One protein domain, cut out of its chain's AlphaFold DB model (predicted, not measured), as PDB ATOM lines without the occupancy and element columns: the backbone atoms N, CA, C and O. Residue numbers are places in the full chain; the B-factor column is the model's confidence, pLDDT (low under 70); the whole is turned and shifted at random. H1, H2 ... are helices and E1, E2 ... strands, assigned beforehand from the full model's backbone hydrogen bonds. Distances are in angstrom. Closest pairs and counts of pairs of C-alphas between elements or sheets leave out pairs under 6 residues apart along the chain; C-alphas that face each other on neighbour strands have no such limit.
ATOM      1  N   LEU A 254     388.763 409.864 645.108       80.88
ATOM      2  CA  LEU A 254     387.987 408.768 645.683       80.88
ATOM      3  C   LEU A 254     388.808 407.948 646.702       80.88
ATOM      4  O   LEU A 254     388.306 407.595 647.765       80.88
ATOM      5  N   GLU A 255     390.085 407.696 646.407       81.25
ATOM      6  CA  GLU A 255     391.041 406.965 647.257       81.25
ATOM      7  C   GLU A 255     391.408 407.669 648.573       81.25
ATOM      8  O   GLU A 255     391.940 407.037 649.479       81.25
ATOM      9  N   MET A 256     391.076 408.953 648.729       84.44
ATOM     10  CA  MET A 256     391.243 409.661 650.002       84.44
ATOM     11  C   MET A 256     390.145 409.310 651.014       84.44
ATOM     12  O   MET A 256     390.294 409.595 652.201       84.44
ATOM     13  N   LEU A 257     389.025 408.729 650.562       79.50
ATOM     14  CA  LEU A 257     387.880 408.414 651.422       79.50
ATOM     15  C   LEU A 257     387.995 407.046 652.104       79.50
ATOM     16  O   LEU A 257     387.479 406.874 653.210       79.50
ATOM     17  N   TRP A 258     388.646 406.076 651.458       80.75
ATOM     18  CA  TRP A 258     388.778 404.707 651.956       80.75
ATOM     19  C   TRP A 258     390.127 404.098 651.592       80.75
ATOM     20  O   TRP A 258     390.670 404.358 650.523       80.75
ATOM     21  N   ASP A 259     390.615 403.218 652.466       80.31
ATOM     22  CA  ASP A 259     391.756 402.351 652.175       80.31
ATOM     23  C   ASP A 259     391.465 401.469 650.941       80.31
ATOM     24  O   ASP A 259     390.341 400.982 650.765       80.31
ATOM     25  N   LEU A 260     392.477 401.223 650.104       78.50
ATOM     26  CA  LEU A 260     392.390 400.338 648.937       78.50
ATOM     27  C   LEU A 260     391.929 398.917 649.286       78.50
ATOM     28  O   LEU A 260     391.252 398.265 648.476       78.50
ATOM     29  N   ASP A 261     392.233 398.474 650.504       84.38
ATOM     30  CA  ASP A 261     391.834 397.177 651.042       84.38
ATOM     31  C   ASP A 261     390.482 397.195 651.775       84.38
ATOM     32  O   ASP A 261     390.033 396.157 652.274       84.38
ATOM     33  N   ALA A 262     389.780 398.334 651.811       85.94
ATOM     34  CA  ALA A 262     388.455 398.417 652.412       85.94
ATOM     35  C   ALA A 262     387.465 397.466 651.716       85.94
ATOM     36  O   ALA A 262     387.375 397.394 650.487       85.94
ATOM     37  N   ILE A 263     386.696 396.728 652.523       85.12
ATOM     38  CA  ILE A 263     385.718 395.743 652.050       85.12
ATOM     39  C   ILE A 263     384.305 396.257 652.317       85.12
ATOM     40  O   ILE A 263     383.885 396.393 653.469       85.12
ATOM     41  N   PHE A 264     383.535 396.453 651.251       82.94
ATOM     42  CA  PHE A 264     382.114 396.776 651.320       82.94
ATOM     43  C   PHE A 264     381.273 395.506 651.234       82.94
ATOM     44  O   PHE A 264     381.534 394.620 650.419       82.94
ATOM     45  N   LYS A 265     380.234 395.415 652.068       81.12
ATOM     46  CA  LYS A 265     379.275 394.302 652.059       81.12
ATOM     47  C   LYS A 265     377.980 394.723 651.384       81.12
ATOM     48  O   LYS A 265     377.342 395.688 651.803       81.12
ATOM     49  N   GLN A 266     377.562 393.959 650.387       76.50
ATOM     50  CA  GLN A 266     376.260 394.112 649.754       76.50
ATOM     51  C   GLN A 266     375.158 393.425 650.575       76.50
ATOM     52  O   GLN A 266     375.417 392.546 651.399       76.50
ATOM     53  N   LYS A 267     373.892 393.782 650.312       72.94
ATOM     54  CA  LYS A 267     372.721 393.198 650.999       72.94
ATOM     55  C   LYS A 267     372.600 391.679 650.801       72.94
ATOM     56  O   LYS A 267     372.110 390.991 651.686       72.94
ATOM     57  N   ASN A 268     373.062 391.160 649.664       78.12
ATOM     58  CA  ASN A 268     373.103 389.723 649.367       78.12
ATOM     59  C   ASN A 268     374.268 388.985 650.067       78.12
ATOM     60  O   ASN A 268     374.467 387.801 649.820       78.12
ATOM     61  N   GLY A 269     375.054 389.673 650.905       81.38
ATOM     62  CA  GLY A 269     376.201 389.113 651.622       81.38
ATOM     63  C   GLY A 269     377.506 389.083 650.821       81.38
ATOM     64  O   GLY A 269     378.554 388.804 651.404       81.38
ATOM     65  N   SER A 270     377.471 389.402 649.522       85.19
ATOM     66  CA  SER A 270     378.684 389.502 648.708       85.19
ATOM     67  C   SER A 270     379.570 390.663 649.164       85.19
ATOM     68  O   SER A 270     379.108 391.633 649.776       85.19
ATOM     69  N   GLN A 271     380.865 390.534 648.895       87.12
ATOM     70  CA  GLN A 271     381.886 391.492 649.297       87.12
ATOM     71  C   GLN A 271     382.534 392.104 648.060       87.12
ATOM     72  O   GLN A 271     382.894 391.383 647.133       87.12
ATOM     73  N   VAL A 272     382.698 393.423 648.074       84.06
ATOM     74  CA  VAL A 272     383.384 394.188 647.032       84.06
ATOM     75  C   VAL A 272     384.534 394.930 647.689       84.06
ATOM     76  O   VAL A 272     384.330 395.631 648.680       84.06
ATOM     77  N   ARG A 273     385.748 394.757 647.167       86.12
ATOM     78  CA  ARG A 273     386.901 395.545 647.627       86.12
ATOM     79  C   ARG A 273     386.872 396.921 646.982       86.12
ATOM     80  O   ARG A 273     386.495 397.033 645.821       86.12
ATOM     81  N   PHE A 274     387.323 397.946 647.695       84.06
ATOM     82  CA  PHE A 274     387.394 399.302 647.158       84.06
ATOM     83  C   PHE A 274     388.258 399.395 645.893       84.06
ATOM     84  O   PHE A 274     387.854 400.025 644.921       84.06
ATOM     85  N   SER A 275     389.371 398.661 645.832       84.19
ATOM     86  CA  SER A 275     390.187 398.521 644.614       84.19
ATOM     87  C   SER A 275     389.414 398.051 643.368       84.19
ATOM     88  O   SER A 275     389.823 398.354 642.253       84.19
ATOM     89  N   GLN A 276     388.281 397.355 643.523       84.00
ATOM     90  CA  GLN A 276     387.423 396.930 642.403       84.00
ATOM     91  C   GLN A 276     386.477 398.035 641.905       84.00
ATOM     92  O   GLN A 276     385.793 397.847 640.895       84.00
ATOM     93  N   LEU A 277     386.390 399.146 642.636       81.62
ATOM     94  CA  LEU A 277     385.552 400.301 642.322       81.62
ATOM     95  C   LEU A 277     386.337 401.378 641.557       81.62
ATOM     96  O   LEU A 277     385.747 402.143 640.800       81.62
ATOM     97  N   VAL A 278     387.666 401.405 641.689       82.00
ATOM     98  CA  VAL A 278     388.546 402.312 640.935       82.00
ATOM     99  C   VAL A 278     388.295 402.171 639.425       82.00
ATOM    100  O   VAL A 278     388.160 401.062 638.908       82.00
ATOM    101  N   GLY A 279     388.214 403.295 638.706       83.56
ATOM    102  CA  GLY A 279     387.936 403.307 637.263       83.56
ATOM    103  C   GLY A 279     386.449 403.364 636.894       83.56
ATOM    104  O   GLY A 279     386.107 403.384 635.708       83.56
ATOM    105  N   LYS A 280     385.546 403.372 637.882       86.06
ATOM    106  CA  LYS A 280     384.096 403.393 637.665       86.06
ATOM    107  C   LYS A 280     383.481 404.711 638.112       86.06
ATOM    108  O   LYS A 280     384.016 405.395 638.975       86.06
ATOM    109  N   LYS A 281     382.317 405.035 637.540       87.75
ATOM    110  CA  LYS A 281     381.503 406.150 638.029       87.75
ATOM    111  C   LYS A 281     380.845 405.733 639.328       87.75
ATOM    112  O   LYS A 281     380.198 404.684 639.369       87.75
ATOM    113  N   ILE A 282     381.013 406.529 640.369       86.81
ATOM    114  CA  ILE A 282     380.567 406.169 641.712       86.81
ATOM    115  C   ILE A 282     379.718 407.279 642.285       86.81
ATOM    116  O   ILE A 282     380.073 408.448 642.188       86.81
ATOM    117  N   ILE A 283     378.611 406.907 642.918       87.06
ATOM    118  CA  ILE A 283     377.844 407.820 643.763       87.06
ATOM    119  C   ILE A 283     377.967 407.347 645.203       87.06
ATOM    120  O   ILE A 283     377.659 406.196 645.518       87.06
ATOM    121  N   VAL A 284     378.399 408.258 646.066       85.19
ATOM    122  CA  VAL A 284     378.407 408.110 647.514       85.19
ATOM    123  C   VAL A 284     377.253 408.932 648.073       85.19
ATOM    124  O   VAL A 284     377.179 410.139 647.852       85.19
ATOM    125  N   PHE A 285     376.348 408.274 648.793       83.06
ATOM    126  CA  PHE A 285     375.202 408.927 649.430       83.06
ATOM    127  C   PHE A 285     375.315 408.861 650.956       83.06
ATOM    128  O   PHE A 285     375.558 407.789 651.532       83.06
ATOM    129  N   PHE A 286     375.116 410.010 651.600       78.00
ATOM    130  CA  PHE A 286     375.216 410.215 653.039       78.00
ATOM    131  C   PHE A 286     373.832 410.480 653.633       78.00
ATOM    132  O   PHE A 286     373.098 411.339 653.150       78.00
ATOM    133  N   GLU A 287     373.486 409.753 654.695       70.38
ATOM    134  CA  GLU A 287     372.155 409.782 655.305       70.38
ATOM    135  C   GLU A 287     372.259 410.066 656.812       70.38
ATOM    136  O   GLU A 287     373.090 409.471 657.511       70.38
ATOM    137  N   ASN A 288     371.398 410.958 657.308       68.81
ATOM    138  CA  ASN A 288     371.276 411.287 658.728       68.81
ATOM    139  C   ASN A 288     370.216 410.396 659.414       68.81
ATOM    140  O   ASN A 288     369.283 409.916 658.781       68.81
ATOM    141  N   TYR A 289     370.334 410.200 660.731       55.53
ATOM    142  CA  TYR A 289     369.390 409.451 661.571       55.53
ATOM    143  C   TYR A 289     367.974 410.050 661.628       55.53
ATOM    144  O   TYR A 289     367.040 409.324 661.958       55.53
ATOM    145  N   GLU A 290     367.829 411.346 661.347       53.91
ATOM    146  CA  GLU A 290     366.597 412.113 661.592       53.91
ATOM    147  C   GLU A 290     365.914 412.646 660.317       53.91
ATOM    148  O   GLU A 290     364.865 413.273 660.415       53.91
ATOM    149  N   SER A 291     366.490 412.440 659.124       54.56
ATOM    150  CA  SER A 291     365.960 413.015 657.874       54.56
ATOM    151  C   SER A 291     365.120 412.023 657.069       54.56
ATOM    152  O   SER A 291     365.602 410.947 656.724       54.56
ATOM    153  N   ASP A 292     363.921 412.448 656.670       52.00
ATOM    154  CA  ASP A 292     362.929 411.709 655.870       52.00
ATOM    155  C   ASP A 292     363.258 411.694 654.351       52.00
ATOM    156  O   ASP A 292     362.383 411.747 653.488       52.00
ATOM    157  N   LEU A 293     364.548 411.629 653.990       57.16
ATOM    158  CA  LEU A 293     365.046 411.618 652.597       57.16
ATOM    159  C   LEU A 293     364.903 410.243 651.914       57.16
ATOM    160  O   LEU A 293     365.640 409.890 650.988       57.16
ATOM    161  N   ASP A 294     363.894 409.476 652.329       64.12
ATOM    162  CA  ASP A 294     363.532 408.203 651.713       64.12
ATOM    163  C   ASP A 294     363.162 408.411 650.231       64.12
ATOM    164  O   ASP A 294     363.369 407.526 649.411       64.12
ATOM    165  N   SER A 295     362.670 409.591 649.823       73.06
ATOM    166  CA  SER A 295     362.378 409.911 648.413       73.06
ATOM    167  C   SER A 295     363.628 409.926 647.521       73.06
ATOM    168  O   SER A 295     363.681 409.147 646.570       73.06
ATOM    169  N   THR A 296     364.648 410.735 647.828       76.62
ATOM    170  CA  THR A 296     365.869 410.844 647.006       76.62
ATOM    171  C   THR A 296     366.630 409.523 646.954       76.62
ATOM    172  O   THR A 296     367.103 409.108 645.895       76.62
ATOM    173  N   LEU A 297     366.697 408.803 648.078       76.75
ATOM    174  CA  LEU A 297     367.318 407.483 648.114       76.75
ATOM    175  C   LEU A 297     366.520 406.442 647.310       76.75
ATOM    176  O   LEU A 297     367.124 405.598 646.640       76.75
ATOM    177  N   ARG A 298     365.179 406.464 647.371       80.12
ATOM    178  CA  ARG A 298     364.322 405.598 646.542       80.12
ATOM    179  C   ARG A 298     364.530 405.881 645.060       80.12
ATOM    180  O   ARG A 298     364.686 404.932 644.295       80.12
ATOM    181  N   GLU A 299     364.621 407.149 644.685       83.50
ATOM    182  CA  GLU A 299     364.840 407.568 643.302       83.50
ATOM    183  C   GLU A 299     366.231 407.153 642.790       83.50
ATOM    184  O   GLU A 299     366.338 406.505 641.750       83.50
ATOM    185  N   LEU A 300     367.299 407.383 643.566       82.38
ATOM    186  CA  LEU A 300     368.649 406.891 643.240       82.38
ATOM    187  C   LEU A 300     368.675 405.371 643.038       82.38
ATOM    188  O   LEU A 300     369.292 404.877 642.091       82.38
ATOM    189  N   LYS A 301     367.992 404.617 643.910       80.12
ATOM    190  CA  LYS A 301     367.873 403.156 643.783       80.12
ATOM    191  C   LYS A 301     367.119 402.762 642.514       80.12
ATOM    192  O   LYS A 301     367.566 401.848 641.825       80.12
ATOM    193  N   ALA A 302     366.007 403.428 642.203       83.69
ATOM    194  CA  ALA A 302     365.226 403.162 640.998       83.69
ATOM    195  C   ALA A 302     366.077 403.371 639.737       83.69
ATOM    196  O   ALA A 302     366.167 402.474 638.898       83.69
ATOM    197  N   ARG A 303     366.803 404.491 639.662       81.31
ATOM    198  CA  ARG A 303     367.698 404.798 638.540       81.31
ATOM    199  C   ARG A 303     368.844 403.805 638.414       81.31
ATOM    200  O   ARG A 303     369.093 403.296 637.323       81.31
ATOM    201  N   TYR A 304     369.507 403.468 639.520       79.88
ATOM    202  CA  TYR A 304     370.568 402.457 639.528       79.88
ATOM    203  C   TYR A 304     370.089 401.115 638.946       79.88
ATOM    204  O   TYR A 304     370.780 400.511 638.120       79.88
ATOM    205  N   LEU A 305     368.883 400.676 639.328       81.19
ATOM    206  CA  LEU A 305     368.268 399.455 638.804       81.19
ATOM    207  C   LEU A 305     367.934 399.573 637.309       81.19
ATOM    208  O   LEU A 305     368.226 398.645 636.561       81.19
ATOM    209  N   MET A 306     367.395 400.710 636.852       80.94
ATOM    210  CA  MET A 306     367.106 400.951 635.427       80.94
ATOM    211  C   MET A 306     368.365 400.896 634.548       80.94
ATOM    212  O   MET A 306     368.321 400.387 633.431       80.94
ATOM    213  N   MET A 307     369.509 401.360 635.058       74.25
ATOM    214  CA  MET A 307     370.803 401.300 634.363       74.25
ATOM    215  C   MET A 307     371.498 399.930 634.446       74.25
ATOM    216  O   MET A 307     372.608 399.766 633.926       74.25
ATOM    217  N   ASN A 308     370.870 398.931 635.083       66.75
ATOM    218  CA  ASN A 308     371.419 397.586 635.290       66.75
ATOM    219  C   ASN A 308     372.823 397.581 635.938       66.75
ATOM    220  O   ASN A 308     373.612 396.668 635.698       66.75
ATOM    221  N   GLY A 309     373.179 398.623 636.702       61.72
ATOM    222  CA  GLY A 309     374.517 398.784 637.291       61.72
ATOM    223  C   GLY A 309     375.677 398.851 636.283       61.72
ATOM    224  O   GLY A 309     376.836 398.785 636.679       61.72
ATOM    225  N   LYS A 310     375.416 398.966 634.969       61.03
ATOM    226  CA  LYS A 310     376.470 398.870 633.936       61.03
ATOM    227  C   LYS A 310     377.383 400.093 633.864       61.03
ATOM    228  O   LYS A 310     378.477 400.000 633.314       61.03
ATOM    229  N   PHE A 311     376.934 401.233 634.385       60.88
ATOM    230  CA  PHE A 311     377.615 402.517 634.211       60.88
ATOM    231  C   PHE A 311     377.906 403.259 635.510       60.88
ATOM    232  O   PHE A 311     378.647 404.233 635.452       60.88
ATOM    233  N   ILE A 312     377.338 402.822 636.637       67.00
ATOM    234  CA  ILE A 312     377.435 403.486 637.939       67.00
ATOM    235  C   ILE A 312     377.488 402.403 639.009       67.00
ATOM    236  O   ILE A 312     376.591 401.563 639.044       67.00
ATOM    237  N   ASP A 313     378.483 402.454 639.889       69.19
ATOM    238  CA  ASP A 313     378.476 401.716 641.149       69.19
ATOM    239  C   ASP A 313     377.975 402.638 642.266       69.19
ATOM    240  O   ASP A 313     378.477 403.743 642.477       69.19
ATOM    241  N   LEU A 314     376.945 402.201 642.986       64.12
ATOM    242  CA  LEU A 314     376.342 402.982 644.062       64.12
ATOM    243  C   LEU A 314     376.897 402.512 645.413       64.12
ATOM    244  O   LEU A 314     376.538 401.434 645.895       64.12
ATOM    245  N   ILE A 315     377.747 403.328 646.042       63.91
ATOM    246  CA  ILE A 315     378.206 403.092 647.414       63.91
ATOM    247  C   ILE A 315     377.231 403.799 648.352       63.91
ATOM    248  O   ILE A 315     377.299 405.003 648.594       63.91
ATOM    249  N   LEU A 316     376.301 403.025 648.903       63.62
ATOM    250  CA  LEU A 316     375.439 403.509 649.971       63.62
ATOM    251  C   LEU A 316     376.119 403.273 651.313       63.62
ATOM    252  O   LEU A 316     376.495 402.136 651.607       63.62
ATOM    253  N   ARG A 317     376.102 404.323 652.148       63.41
ATOM    254  CA  ARG A 317     376.089 404.282 653.621       63.41
ATOM    255  C   ARG A 317     377.409 404.617 654.318       63.41
ATOM    256  O   ARG A 317     378.198 403.742 654.662       63.41
ATOM    257  N   GLY A 318     377.512 405.874 654.740       56.72
ATOM    258  CA  GLY A 318     378.091 406.224 656.036       56.72
ATOM    259  C   GLY A 318     376.998 406.854 656.897       56.72
ATOM    260  O   GLY A 318     376.376 407.824 656.477       56.72
ATOM    261  N   LYS A 319     376.709 406.275 658.067       56.50
ATOM    262  CA  LYS A 319     375.868 406.935 659.075       56.50
ATOM    263  C   LYS A 319     376.770 407.883 659.853       56.50
ATOM    264  O   LYS A 319     377.573 407.416 660.661       56.50
ATOM    265  N   PHE A 320     376.671 409.178 659.589       56.78
ATOM    266  CA  PHE A 320     377.485 410.182 660.269       56.78
ATOM    267  C   PHE A 320     376.737 410.745 661.485       56.78
ATOM    268  O   PHE A 320     375.512 410.843 661.487       56.78
ATOM    269  N   ARG A 321     377.469 411.077 662.558       48.69
ATOM    270  CA  ARG A 321     376.908 411.836 663.687       48.69
ATOM    271  C   ARG A 321     376.799 413.306 663.270       48.69
ATOM    272  O   ARG A 321     377.821 413.902 662.950       48.69
ATOM    273  N   GLY A 322     375.597 413.881 663.320       54.81
ATOM    274  CA  GLY A 322     375.330 415.291 662.998       54.81
ATOM    275  C   GLY A 322     374.347 415.470 661.836       54.81
ATOM    276  O   GLY A 322     373.943 414.498 661.205       54.81
ATOM    277  N   LYS A 323     373.966 416.721 661.537       55.09
ATOM    278  CA  LYS A 323     373.077 417.086 660.413       55.09
ATOM    279  C   LYS A 323     373.795 416.990 659.053       55.09
ATOM    280  O   LYS A 323     373.817 417.951 658.297       55.09
ATOM    281  N   CYS A 324     374.412 415.853 658.744       57.03
ATOM    282  CA  CYS A 324     375.136 415.648 657.490       57.03
ATOM    283  C   CYS A 324     374.365 414.656 656.613       57.03
ATOM    284  O   CYS A 324     374.358 413.457 656.880       57.03
ATOM    285  N   HIS A 325     373.705 415.179 655.584       73.25
ATOM    286  CA  HIS A 325     373.130 414.429 654.471       73.25
ATOM    287  C   HIS A 325     373.693 415.010 653.170       73.25
ATOM    288  O   HIS A 325     374.178 416.142 653.167       73.25
ATOM    289  N   GLY A 326     373.717 414.218 652.099       83.12
ATOM    290  CA  GLY A 326     374.205 414.698 650.810       83.12
ATOM    291  C   GLY A 326     374.648 413.603 649.850       83.12
ATOM    292  O   GLY A 326     374.584 412.407 650.141       83.12
ATOM    293  N   LEU A 327     375.120 414.036 648.689       86.81
ATOM    294  CA  LEU A 327     375.562 413.205 647.582       86.81
ATOM    295  C   LEU A 327     376.919 413.691 647.077       86.81
ATOM    296  O   LEU A 327     377.133 414.887 646.899       86.81
ATOM    297  N   LEU A 328     377.814 412.746 646.808       88.94
ATOM    298  CA  LEU A 328     379.103 412.976 646.169       88.94
ATOM    299  C   LEU A 328     379.237 412.012 644.988       88.94
ATOM    300  O   LEU A 328     379.074 410.805 645.167       88.94
ATOM    301  N   ALA A 329     379.505 412.523 643.791       89.81
ATOM    302  CA  ALA A 329     379.669 411.704 642.592       89.81
ATOM    303  C   ALA A 329     381.082 411.829 642.024       89.81
ATOM    304  O   ALA A 329     381.605 412.933 641.881       89.81
ATOM    305  N   PHE A 330     381.659 410.688 641.662       90.19
ATOM    306  CA  PHE A 330     382.993 410.554 641.094       90.19
ATOM    307  C   PHE A 330     382.924 409.999 639.674       90.19
ATOM    308  O   PHE A 330     382.192 409.033 639.436       90.19
ATOM    309  N   ASP A 331     383.693 410.567 638.745       89.06
ATOM    310  CA  ASP A 331     383.869 409.982 637.413       89.06
ATOM    311  C   ASP A 331     384.952 408.885 637.417       89.06
ATOM    312  O   ASP A 331     385.592 408.602 638.431       89.06
ATOM    313  N   ARG A 332     385.142 408.223 636.275       88.50
ATOM    314  CA  ARG A 332     386.043 407.077 636.095       88.50
ATOM    315  C   ARG A 332     387.499 407.384 636.425       88.50
ATOM    316  O   ARG A 332     388.226 406.478 636.815       88.50
ATOM    317  N   ASP A 333     387.926 408.627 636.256       87.75
ATOM    318  CA  ASP A 333     389.270 409.085 636.611       87.75
ATOM    319  C   ASP A 333     389.433 409.369 638.119       87.75
ATOM    320  O   ASP A 333     390.515 409.741 638.566       87.75
ATOM    321  N   GLY A 334     388.371 409.178 638.911       85.88
ATOM    322  CA  GLY A 334     388.353 409.414 640.351       85.88
ATOM    323  C   GLY A 334     388.174 410.881 640.744       85.88
ATOM    324  O   GLY A 334     388.276 411.185 641.935       85.88
ATOM    325  N   SER A 335     387.915 411.778 639.787       89.56
ATOM    326  CA  SER A 335     387.586 413.182 640.050       89.56
ATOM    327  C   SER A 335     386.146 413.342 640.535       89.56
ATOM    328  O   SER A 335     385.251 412.597 640.132       89.56
ATOM    329  N   VAL A 336     385.910 414.320 641.411       91.62
ATOM    330  CA  VAL A 336     384.556 414.693 641.830       91.62
ATOM    331  C   VAL A 336     383.883 415.487 640.713       91.62
ATOM    332  O   VAL A 336     384.411 416.503 640.271       91.62
ATOM    333  N   VAL A 337     382.690 415.059 640.306       90.50
ATOM    334  CA  VAL A 337     381.865 415.752 639.297       90.50
ATOM    335  C   VAL A 337     380.543 416.277 639.846       90.50
ATOM    336  O   VAL A 337     379.812 416.967 639.139       90.50
ATOM    337  N   ARG A 338     380.208 415.945 641.096       90.56
ATOM    338  CA  ARG A 338     379.012 416.447 641.776       90.56
ATOM    339  C   ARG A 338     379.190 416.388 643.283       90.56
ATOM    340  O   ARG A 338     379.672 415.372 643.786       90.56
ATOM    341  N   ARG A 339     378.760 417.426 643.997       88.81
ATOM    342  CA  ARG A 339     378.733 417.460 645.458       88.81
ATOM    343  C   ARG A 339     377.582 418.355 645.893       88.81
ATOM    344  O   ARG A 339     377.623 419.548 645.633       88.81
ATOM    345  N   SER A 340     376.617 417.765 646.590       86.56
ATOM    346  CA  SER A 340     375.436 418.480 647.061       86.56
ATOM    347  C   SER A 340     375.026 418.015 648.453       86.56
ATOM    348  O   SER A 340     374.872 416.814 648.688       86.56
ATOM    349  N   THR A 341     374.813 418.952 649.373       80.31
ATOM    350  CA  THR A 341     374.201 418.684 650.684       80.31
ATOM    351  C   THR A 341     372.684 418.499 650.618       80.31
ATOM    352  O   THR A 341     372.134 417.850 651.501       80.31
ATOM    353  N   ASP A 342     372.022 418.993 649.569       78.62
ATOM    354  CA  ASP A 342     370.584 418.804 649.316       78.62
ATOM    355  C   ASP A 342     370.336 418.395 647.847       78.62
ATOM    356  O   ASP A 342     369.983 419.214 646.994       78.62
ATOM    357  N   PRO A 343     370.626 417.128 647.494       80.56
ATOM    358  CA  PRO A 343     370.665 416.699 646.103       80.56
ATOM    359  C   PRO A 343     369.268 416.598 645.483       80.56
ATOM    360  O   PRO A 343     368.503 415.677 645.782       80.56
ATOM    361  N   VAL A 344     368.991 417.472 644.513       80.12
ATOM    362  CA  VAL A 344     367.843 417.354 643.602       80.12
ATOM    363  C   VAL A 344     368.239 416.514 642.388       80.12
ATOM    364  O   VAL A 344     369.238 416.782 641.717       80.12
ATOM    365  N   LEU A 345     367.473 415.464 642.096       81.06
ATOM    366  CA  LEU A 345     367.685 414.620 640.920       81.06
ATOM    367  C   LEU A 345     366.752 415.096 639.806       81.06
ATOM    368  O   LEU A 345     365.539 414.950 639.917       81.06
ATOM    369  N   SER A 346     367.318 415.653 638.735       79.19
ATOM    370  CA  SER A 346     366.571 415.999 637.507       79.19
ATOM    371  C   SER A 346     365.958 414.760 636.848       79.19
ATOM    372  O   SER A 346     366.383 413.656 637.156       79.19
ATOM    373  N   ASP A 347     365.080 414.886 635.857       81.50
ATOM    374  CA  ASP A 347     364.567 413.716 635.116       81.50
ATOM    375  C   ASP A 347     365.610 413.039 634.200       81.50
ATOM    376  O   ASP A 347     365.357 411.967 633.647       81.50
ATOM    377  N   SER A 348     366.800 413.627 634.039       81.25
ATOM    378  CA  SER A 348     367.843 413.037 633.201       81.25
ATOM    379  C   SER A 348     368.440 411.769 633.812       81.25
ATOM    380  O   SER A 348     368.698 411.660 635.015       81.25
ATOM    381  N   MET A 349     368.711 410.814 632.925       79.62
ATOM    382  CA  MET A 349     369.391 409.557 633.225       79.62
ATOM    383  C   MET A 349     370.904 409.634 632.995       79.62
ATOM    384  O   MET A 349     371.611 408.663 633.266       79.62
ATOM    385  N   ASP A 350     371.410 410.778 632.534       83.31
ATOM    386  CA  ASP A 350     372.840 410.996 632.385       83.31
ATOM    387  C   ASP A 350     373.482 411.184 633.755       83.31
ATOM    388  O   ASP A 350     373.019 411.961 634.589       83.31
ATOM    389  N   PHE A 351     374.578 410.473 634.002       82.06
ATOM    390  CA  PHE A 351     375.390 410.678 635.197       82.06
ATOM    391  C   PHE A 351     375.971 412.106 635.210       82.06
ATOM    392  O   PHE A 351     376.540 412.491 634.186       82.06
ATOM    393  N   PRO A 352     375.925 412.861 636.330       85.44
ATOM    394  CA  PRO A 352     375.575 412.453 637.701       85.44
ATOM    395  C   PRO A 352     374.131 412.807 638.131       85.44
ATOM    396  O   PRO A 352     373.889 413.124 639.298       85.44
ATOM    397  N   PHE A 353     373.167 412.747 637.208       83.12
ATOM    398  CA  PHE A 353     371.737 413.058 637.387       83.12
ATOM    399  C   PHE A 353     371.427 414.534 637.650       83.12
ATOM    400  O   PHE A 353     370.452 414.868 638.332       83.12
ATOM    401  N   ASN A 354     372.274 415.412 637.111       80.12
ATOM    402  CA  ASN A 354     372.128 416.862 637.160       80.12
ATOM    403  C   ASN A 354     372.630 417.483 635.842       80.12
ATOM    404  O   ASN A 354     373.765 417.931 635.779       80.12
ATOM    405  N   PRO A 355     371.854 417.423 634.750       72.38
ATOM    406  CA  PRO A 355     372.236 418.004 633.468       72.38
ATOM    407  C   PRO A 355     372.184 419.538 633.512       72.38
ATOM    408  O   PRO A 355     372.926 420.187 632.783       72.38
ATOM    409  N   ASP A 356     371.335 420.103 634.378       70.25
ATOM    410  CA  ASP A 356     371.073 421.543 634.471       70.25
ATOM    411  C   ASP A 356     371.965 422.244 635.513       70.25
ATOM    412  O   ASP A 356     372.057 423.472 635.537       70.25
ATOM    413  N   GLY A 357     372.640 421.477 636.373       71.12
ATOM    414  CA  GLY A 357     373.571 421.974 637.379       71.12
ATOM    415  C   GLY A 357     374.944 421.329 637.238       71.12
ATOM    416  O   GLY A 357     375.071 420.118 637.091       71.12
ATOM    417  N   ASN A 358     375.991 422.143 637.305       82.69
ATOM    418  CA  ASN A 358     377.368 421.672 637.392       82.69
ATOM    419  C   ASN A 358     377.864 421.739 638.844       82.69
ATOM    420  O   ASN A 358     377.222 422.330 639.719       82.69
ATOM    421  N   LEU A 359     379.014 421.113 639.093       89.44
ATOM    422  CA  LEU A 359     379.666 421.135 640.398       89.44
ATOM    423  C   LEU A 359     379.881 422.575 640.887       89.44
ATOM    424  O   LEU A 359     379.656 422.859 642.057       89.44
ATOM    425  N   GLU A 360     380.272 423.482 639.991       91.12
ATOM    426  CA  GLU A 360     380.464 424.902 640.282       91.12
ATOM    427  C   GLU A 360     379.214 425.556 640.896       91.12
ATOM    428  O   GLU A 360     379.315 426.219 641.928       91.12
ATOM    429  N   ASN A 361     378.035 425.342 640.307       89.56
ATOM    430  CA  ASN A 361     376.775 425.920 640.775       89.56
ATOM    431  C   ASN A 361     376.330 425.318 642.113       89.56
ATOM    432  O   ASN A 361     375.870 426.052 642.984       89.56
ATOM    433  N   GLU A 362     376.468 423.999 642.295       89.75
ATOM    434  CA  GLU A 362     376.141 423.357 643.577       89.75
ATOM    435  C   GLU A 362     377.042 423.897 644.699       89.75
ATOM    436  O   GLU A 362     376.551 424.267 645.764       89.75
ATOM    437  N   VAL A 363     378.346 424.031 644.434       91.44
ATOM    438  CA  VAL A 363     379.302 424.610 645.389       91.44
ATOM    439  C   VAL A 363     378.966 426.063 645.703       91.44
ATOM    440  O   VAL A 363     379.010 426.451 646.869       91.44
ATOM    441  N   LEU A 364     378.611 426.864 644.696       92.06
ATOM    442  CA  LEU A 364     378.230 428.260 644.898       92.06
ATOM    443  C   LEU A 364     377.025 428.383 645.843       92.06
ATOM    444  O   LEU A 364     377.107 429.113 646.829       92.06
ATOM    445  N   LEU A 365     375.956 427.619 645.595       88.81
ATOM    446  CA  LEU A 365     374.754 427.617 646.437       88.81
ATOM    447  C   LEU A 365     375.055 427.147 647.869       88.81
ATOM    448  O   LEU A 365     374.610 427.767 648.834       88.81
TER     449      LEU A 365
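What this domain is: This is residues 254 to 365 of the 383 residues of the protein "Thioredoxin-like_fold domain-containing protein" of Daucus carota subsp. sativus (UniProt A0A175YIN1). Look first for a twisted four-stranded sheet with H1 packed over one face, on the E4 and E3 half, while H2 sits beside the other edge, next to E6. The small hairpin of E1 and E2 lies off beyond the E4 edge, and the long link of residues 341 to 358 loops round on the same side of the sheet as H1. The printed part has 112 residues, with two named helices and six named strands in the order E1 E2 E3 H1 E4 E5 E6 H2; the class is mixed, helices and strands, with 49 residues in named elements, under half. The large sheet runs E4 E3 E5 E6 and is mixed, and E1 and E2 form an antiparallel sheet of two. The whole is compact, with a radius of gyration of the C-alphas of 13.8 A, and rounded, spanning 35 by 31 by 28 A.

Where its parts are: Find C-alpha 282 at (380.567, 406.169, 641.712); from there E3, residues 282 to 287, runs 16.4 A. Beside it are E4, residues 313 to 319, 18.9 A, and E5, residues 326 to 330, 13.7 A; E6, residues 336 to 340, follows at 11.2 A. H1, residues 294 to 306, starts with C-alpha 294 at (363.532, 408.203, 651.713) and runs 18.2 A. E1, residues 263 to 265, and E2, residues 271 to 273, measure 6.6 A and 6.7 A. H2, residues 359 to 365, 10.1 A, ends with C-alpha 365 at (374.754, 427.617, 646.437).

How they stand to each other: In the large sheet, E4 and E3 are parallel, with N 315 and O 283 at 2.9 A. E3 and E5 are antiparallel, with N 284 and O 328 at 2.8 A. E5 and E6 are an antiparallel hairpin, with N 327 and O 340 at 2.8 A. The sheet is twisted, its C-alphas up to 4.1 A off the best plane. H1 is on one face, giving two layers, a helix layer and a sheet layer; its height over the sheet is 10.3 A. It lies over E4 and E3, along the strands, at 17 degrees to E4 on the local plane; its closest C-alphas to E4 are Tyr 304 and Leu 314, 7.4 A apart. E3, H1 and E4 form a strand-helix-strand unit, two parallel neighbour strands joined through a helix, with a right-handed crossover. H2 stands at the sheet's level, 1.9 A in height, on a local plane fitted to just 6 of the sheet's C-alphas; the closest C-alphas of E6 and H2, Arg 338 and Leu 359, are 4.9 A apart. E1 and E2 are a hairpin, with N 264 and O 272 at 2.8 A; E1 is only just apart from E4, closest 8.4 A. In H1 and H2 every O i to N i+4 pair is within hydrogen-bond range.

The domain as a whole: The two C-alphas farthest apart, Gly 269 and Leu 364, are 39.8 A from each other. The printed part has no cut, and the link from E6 to H2, 18 residues, is long. Mean pLDDT of the printed part is 78.0; look for values under 70 at residues 288 to 294 and 308 to 324.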